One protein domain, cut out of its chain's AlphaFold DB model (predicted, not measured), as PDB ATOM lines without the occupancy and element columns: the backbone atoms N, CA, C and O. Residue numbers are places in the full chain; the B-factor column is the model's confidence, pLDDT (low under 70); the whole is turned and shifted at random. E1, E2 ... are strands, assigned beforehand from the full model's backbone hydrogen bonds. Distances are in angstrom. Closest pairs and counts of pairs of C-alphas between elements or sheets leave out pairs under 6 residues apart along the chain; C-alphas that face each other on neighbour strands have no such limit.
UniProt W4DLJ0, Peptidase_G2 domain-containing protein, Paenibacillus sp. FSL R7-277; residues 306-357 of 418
ATOM      1  N   GLY A 306     136.861 162.972 152.194       89.75
ATOM      2  CA  GLY A 306     137.426 162.782 153.532       89.75
ATOM      3  C   GLY A 306     137.031 163.834 154.573       89.75
ATOM      4  O   GLY A 306     137.591 163.807 155.664       89.75
ATOM      5  N   LYS A 307     136.102 164.754 154.263       92.19
ATOM      6  CA  LYS A 307     135.704 165.857 155.161       92.19
ATOM      7  C   LYS A 307     135.237 165.381 156.539       92.19
ATOM      8  O   LYS A 307     135.513 166.046 157.531       92.19
ATOM      9  N   TYR A 308     134.541 164.250 156.596       93.75
ATOM     10  CA  TYR A 308     134.018 163.684 157.839       93.75
ATOM     11  C   TYR A 308     134.727 162.382 158.197       93.75
ATOM     12  O   TYR A 308     135.138 161.630 157.308       93.75
ATOM     13  N   GLU A 309     134.851 162.117 159.496       94.62
ATOM     14  CA  GLU A 309     135.351 160.845 160.005       94.62
ATOM     15  C   GLU A 309     134.437 159.697 159.580       94.62
ATOM     16  O   GLU A 309     133.208 159.816 159.562       94.62
ATOM     17  N   ARG A 310     135.055 158.562 159.260       92.94
ATOM     18  CA  ARG A 310     134.359 157.344 158.857       92.94
ATOM     19  C   ARG A 310     134.818 156.168 159.702       92.94
ATOM     20  O   ARG A 310     135.958 156.145 160.160       92.94
ATOM     21  N   ASP A 311     133.923 155.214 159.919       92.31
ATOM     22  CA  ASP A 311     134.276 153.937 160.536       92.31
ATOM     23  C   ASP A 311     135.001 152.999 159.553       92.31
ATOM     24  O   ASP A 311     135.223 153.336 158.389       92.31
ATOM     25  N   GLU A 312     135.367 151.804 160.023       94.75
ATOM     26  CA  GLU A 312     136.087 150.792 159.232       94.75
ATOM     27  C   GLU A 312     135.319 150.305 157.981       94.75
ATOM     28  O   GLU A 312     135.919 149.713 157.088       94.75
ATOM     29  N   TRP A 313     134.014 150.591 157.890       93.38
ATOM     30  CA  TRP A 313     133.140 150.242 156.764       93.38
ATOM     31  C   TRP A 313     132.794 151.456 155.884       93.38
ATOM     32  O   TRP A 313     131.976 151.350 154.971       93.38
ATOM     33  N   GLY A 314     133.393 152.622 156.148       88.75
ATOM     34  CA  GLY A 314     133.211 153.843 155.362       88.75
ATOM     35  C   GLY A 314     131.973 154.671 155.723       88.75
ATOM     36  O   GLY A 314     131.704 155.682 155.060       88.75
ATOM     37  N   ARG A 315     131.224 154.304 156.771       90.12
ATOM     38  CA  ARG A 315     130.053 155.072 157.226       90.12
ATOM     39  C   ARG A 315     130.514 156.314 157.972       90.12
ATOM     40  O   ARG A 315     131.424 156.233 158.790       90.12
ATOM     41  N   VAL A 316     129.882 157.453 157.696       91.25
ATOM     42  CA  VAL A 316     130.164 158.702 158.420       91.25
ATOM     43  C   VAL A 316     129.807 158.524 159.895       91.25
ATOM     44  O   VAL A 316     128.745 157.986 160.214       91.25
ATOM     45  N   ARG A 317     130.696 158.967 160.788       91.56
ATOM     46  CA  ARG A 317     130.429 159.012 162.227       91.56
ATOM     47  C   ARG A 317     129.652 160.276 162.577       91.56
ATOM     48  O   ARG A 317     130.023 161.370 162.154       91.56
ATOM     49  N   TYR A 318     128.616 160.105 163.387       89.44
ATOM     50  CA  TYR A 318     127.789 161.187 163.907       89.44
ATOM     51  C   TYR A 318     127.921 161.274 165.424       89.44
ATOM     52  O   TYR A 318     128.155 160.263 166.091       89.44
ATOM     53  N   GLU A 319     127.769 162.480 165.952       89.31
ATOM     54  CA  GLU A 319     127.675 162.754 167.381       89.31
ATOM     55  C   GLU A 319     126.502 163.690 167.660       89.31
ATOM     56  O   GLU A 319     126.166 164.553 166.844       89.31
ATOM     57  N   ASP A 320     125.895 163.527 168.827       85.06
ATOM     58  CA  ASP A 320     124.856 164.428 169.296       85.06
ATOM     59  C   ASP A 320     125.508 165.664 169.918       85.06
ATOM     60  O   ASP A 320     126.342 165.563 170.823       85.06
ATOM     61  N   ARG A 321     125.137 166.847 169.423       82.38
ATOM     62  CA  ARG A 321     125.567 168.134 169.969       82.38
ATOM     63  C   ARG A 321     124.396 168.893 170.552       82.38
ATOM     64  O   ARG A 321     123.360 169.048 169.914       82.38
ATOM     65  N   GLU A 322     124.610 169.417 171.749       82.25
ATOM     66  CA  GLU A 322     123.670 170.316 172.404       82.25
ATOM     67  C   GLU A 322     123.827 171.730 171.829       82.25
ATOM     68  O   GLU A 322     124.894 172.351 171.909       82.25
ATOM     69  N   VAL A 323     122.757 172.240 171.231       78.38
ATOM     70  CA  VAL A 323     122.615 173.635 170.828       78.38
ATOM     71  C   VAL A 323     122.055 174.393 172.023       78.38
ATOM     72  O   VAL A 323     121.011 174.043 172.569       78.38
ATOM     73  N   ARG A 324     122.782 175.420 172.465       79.81
ATOM     74  CA  ARG A 324     122.408 176.199 173.649       79.81
ATOM     75  C   ARG A 324     121.181 177.058 173.373       79.81
ATOM     76  O   ARG A 324     121.008 177.563 172.268       79.81
ATOM     77  N   ALA A 325     120.411 177.293 174.430       78.56
ATOM     78  CA  ALA A 325     119.321 178.251 174.409       78.56
ATOM     79  C   ALA A 325     119.820 179.652 174.010       78.56
ATOM     80  O   ALA A 325     120.882 180.097 174.460       78.56
ATOM     81  N   VAL A 326     119.029 180.360 173.205       78.44
ATOM     82  CA  VAL A 326     119.230 181.788 172.935       78.44
ATOM     83  C   VAL A 326     118.487 182.565 174.008       78.44
ATOM     84  O   VAL A 326     117.317 182.292 174.277       78.44
ATOM     85  N   THR A 327     119.168 183.528 174.625       81.06
ATOM     86  CA  THR A 327     118.585 184.390 175.659       81.06
ATOM     87  C   THR A 327     118.688 185.849 175.253       81.06
ATOM     88  O   THR A 327     119.645 186.235 174.577       81.06
ATOM     89  N   ASP A 328     117.708 186.650 175.661       76.62
ATOM     90  CA  ASP A 328     117.788 188.100 175.530       76.62
ATOM     91  C   ASP A 328     118.812 188.690 176.522       76.62
ATOM     92  O   ASP A 328     119.381 188.009 177.380       76.62
ATOM     93  N   SER A 329     119.034 190.003 176.436       74.44
ATOM     94  CA  SER A 329     119.927 190.733 177.353       74.44
ATOM     95  C   SER A 329     119.493 190.709 178.831       74.44
ATOM     96  O   SER A 329     120.273 191.106 179.697       74.44
ATOM     97  N   LYS A 330     118.273 190.247 179.131       82.50
ATOM     98  CA  LYS A 330     117.683 190.141 180.472       82.50
ATOM     99  C   LYS A 330     117.665 188.692 180.993       82.50
ATOM    100  O   LYS A 330     117.262 188.476 182.133       82.50
ATOM    101  N   GLY A 331     118.140 187.723 180.205       78.06
ATOM    102  CA  GLY A 331     118.189 186.303 180.555       78.06
ATOM    103  C   GLY A 331     116.911 185.515 180.249       78.06
ATOM    104  O   GLY A 331     116.824 184.350 180.639       78.06
ATOM    105  N   ASN A 332     115.934 186.101 179.553       76.44
ATOM    106  CA  ASN A 332     114.744 185.378 179.110       76.44
ATOM    107  C   ASN A 332     115.099 184.475 177.931       76.44
ATOM    108  O   ASN A 332     115.765 184.907 176.989       76.44
ATOM    109  N   VAL A 333     114.651 183.222 177.976       74.62
ATOM    110  CA  VAL A 333     114.875 182.252 176.901       74.62
ATOM    111  C   VAL A 333     114.019 182.636 175.696       74.62
ATOM    112  O   VAL A 333     112.800 182.511 175.732       74.62
ATOM    113  N   MET A 334     114.676 183.091 174.631       68.69
ATOM    114  CA  MET A 334     114.068 183.393 173.331       68.69
ATOM    115  C   MET A 334     113.977 182.151 172.445       68.69
ATOM    116  O   MET A 334     113.130 182.083 171.568       68.69
ATOM    117  N   ALA A 335     114.856 181.171 172.654       68.25
ATOM    118  CA  ALA A 335     114.830 179.877 171.979       68.25
ATOM    119  C   ALA A 335     115.395 178.808 172.926       68.25
ATOM    120  O   ALA A 335     116.475 179.034 173.478       68.25
ATOM    121  N   PRO A 336     114.694 177.685 173.165       71.50
ATOM    122  CA  PRO A 336     115.168 176.652 174.078       71.50
ATOM    123  C   PRO A 336     116.396 175.919 173.522       71.50
ATOM    124  O   PRO A 336     116.684 175.948 172.328       71.50
ATOM    125  N   ALA A 337     117.137 175.252 174.408       76.88
ATOM    126  CA  ALA A 337     118.204 174.348 173.995       76.88
ATOM    127  C   ALA A 337     117.614 173.086 173.341       76.88
ATOM    128  O   ALA A 337     116.546 172.624 173.746       76.88
ATOM    129  N   TYR A 338     118.324 172.510 172.372       73.25
ATOM    130  CA  TYR A 338     117.946 171.253 171.722       73.25
ATOM    131  C   TYR A 338     119.182 170.447 171.315       73.25
ATOM    132  O   TYR A 338     120.297 170.965 171.290       73.25
ATOM    133  N   THR A 339     118.993 169.169 170.997       72.69
ATOM    134  CA  THR A 339     120.075 168.283 170.553       72.69
ATOM    135  C   THR A 339     119.991 168.071 169.049       72.69
ATOM    136  O   THR A 339     118.919 167.791 168.520       72.69
ATOM    137  N   MET A 340     121.128 168.155 168.362       76.88
ATOM    138  CA  MET A 340     121.236 167.907 166.926       76.88
ATOM    139  C   MET A 340     122.342 166.893 166.636       76.88
ATOM    140  O   MET A 340     123.469 167.036 167.113       76.88
ATOM    141  N   SER A 341     122.036 165.896 165.806       82.56
ATOM    142  CA  SER A 341     123.026 164.929 165.328       82.56
ATOM    143  C   SER A 341     123.840 165.527 164.180       82.56
ATOM    144  O   SER A 341     123.279 165.944 163.163       82.56
ATOM    145  N   THR A 342     125.162 165.594 164.329       86.19
ATOM    146  CA  THR A 342     126.069 166.211 163.351       86.19
ATOM    147  C   THR A 342     127.224 165.289 162.985       86.19
ATOM    148  O   THR A 342     127.661 164.462 163.785       86.19
ATOM    149  N   ALA A 343     127.717 165.412 161.754       90.00
ATOM    150  CA  ALA A 343     128.849 164.629 161.279       90.00
ATOM    151  C   ALA A 343     130.151 165.099 161.942       90.00
ATOM    152  O   ALA A 343     130.465 166.293 161.960       90.00
ATOM    153  N   VAL A 344     130.950 164.153 162.436       91.88
ATOM    154  CA  VAL A 344     132.249 164.450 163.048       91.88
ATOM    155  C   VAL A 344     133.234 164.858 161.953       91.88
ATOM    156  O   VAL A 344     133.506 164.092 161.027       91.88
ATOM    157  N   VAL A 345     133.761 166.080 162.033       92.62
ATOM    158  CA  VAL A 345     134.736 166.601 161.063       92.62
ATOM    159  C   VAL A 345     136.071 165.881 161.236       92.62
ATOM    160  O   VAL A 345     136.587 165.780 162.346       92.62
ATOM    161  N   ASN A 346     136.645 165.414 160.130       92.56
ATOM    162  CA  ASN A 346     137.967 164.800 160.125       92.56
ATOM    163  C   ASN A 346     139.030 165.851 160.508       92.56
ATOM    164  O   ASN A 346     139.097 166.884 159.841       92.56
ATOM    165  N   PRO A 347     139.910 165.603 161.498       93.81
ATOM    166  CA  PRO A 347     140.978 166.534 161.882       93.81
ATOM    167  C   PRO A 347     141.943 166.923 160.752       93.81
ATOM    168  O   PRO A 347     142.641 167.927 160.856       93.81
ATOM    169  N   GLN A 348     142.008 166.129 159.682       93.31
ATOM    170  CA  GLN A 348     142.815 166.414 158.493       93.31
ATOM    171  C   GLN A 348     142.126 167.363 157.503       93.31
ATOM    172  O   GLN A 348     142.748 167.782 156.528       93.31
ATOM    173  N   PHE A 349     140.843 167.676 157.701       92.69
ATOM    174  CA  PHE A 349     140.122 168.613 156.852       92.69
ATOM    175  C   PHE A 349     140.597 170.046 157.108       92.69
ATOM    176  O   PHE A 349     140.497 170.561 158.220       92.69
ATOM    177  N   ASP A 350     141.064 170.700 156.049       91.50
ATOM    178  CA  ASP A 350     141.458 172.105 156.061       91.50
ATOM    179  C   ASP A 350     140.370 172.960 155.380       91.50
ATOM    180  O   ASP A 350     140.241 172.919 154.153       91.50
ATOM    181  N   PRO A 351     139.583 173.750 156.137       90.94
ATOM    182  CA  PRO A 351     138.515 174.572 155.574       90.94
ATOM    183  C   PRO A 351     139.025 175.739 154.716       90.94
ATOM    184  O   PRO A 351     138.228 176.358 154.012       90.94
ATOM    185  N   SER A 352     140.322 176.067 154.763       92.56
ATOM    186  CA  SER A 352     140.907 177.129 153.937       92.56
ATOM    187  C   SER A 352     141.208 176.677 152.505       92.56
ATOM    188  O   SER A 352     141.328 177.506 151.599       92.56
ATOM    189  N   GLN A 353     141.298 175.364 152.275       90.88
ATOM    190  CA  GLN A 353     141.553 174.809 150.955       90.88
ATOM    191  C   GLN A 353     140.274 174.775 150.123       90.88
ATOM    192  O   GLN A 353     139.262 174.181 150.499       90.88
ATOM    193  N   LYS A 354     140.335 175.379 148.934       90.12
ATOM    194  CA  LYS A 354     139.240 175.300 147.971       90.12
ATOM    195  C   LYS A 354     139.130 173.872 147.436       90.12
ATOM    196  O   LYS A 354     140.040 173.383 146.768       90.12
ATOM    197  N   TYR A 355     137.992 173.233 147.680       90.69
ATOM    198  CA  TYR A 355     137.688 171.927 147.109       90.69
ATOM    199  C   TYR A 355     137.360 172.034 145.612       90.69
ATOM    200  O   TYR A 355     136.604 172.912 145.195       90.69
ATOM    201  N   VAL A 356     137.916 171.115 144.821       91.25
ATOM    202  CA  VAL A 356     137.558 170.891 143.415       91.25
ATOM    203  C   VAL A 356     136.983 169.482 143.306       91.25
ATOM    204  O   VAL A 356     137.635 168.512 143.708       91.25
ATOM    205  N   SER A 357     135.753 169.375 142.798       92.00
ATOM    206  CA  SER A 357     135.052 168.100 142.620       92.00
ATOM    207  C   SER A 357     135.853 167.150 141.734       92.00
ATOM    208  O   SER A 357     136.584 167.583 140.848       92.00
TER     209      SER A 357
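This is residues 306 to 357 of the 418 residues of the protein "Peptidase_G2 domain-containing protein" of Paenibacillus sp. FSL R7-277 (UniProt W4DLJ0). This domain has little regular structure: a narrow two-stranded ribbon, E1 beside E3, lengthened at one end by a loop holding short E2, with unnamed stretches at the other end, where residues 352 to 357 stick out. The printed part has 52 residues and no named helix; its strands run E1, E2, E3, the sheet E1 - E3 is antiparallel, and the class is all strand with 15 residues in named elements. It is extended, radius of gyration of the C-alphas 16.4 A, spanning 45 by 27 by 17 A.

Find C-alpha 318 at (127.789, 161.187, 163.907); E1, residues 318 to 323, runs 15.2 A. E3, residues 338 to 343, runs 16.5 A to (128.849, 164.629, 161.279). E2, residues 333 to 335, spans 5.5 A.

Look across E1 and E3, antiparallel at 147 degrees: N 321 and O 340 are within hydrogen-bond range at 2.9 A. E2 pairs with no named strand; residues 326 to 327 pair with it, antiparallel. It runs on into E3 at 41 degrees.

The printed part has no cut and no long link. Look for pLDDT under 70 at residues 334 to 335.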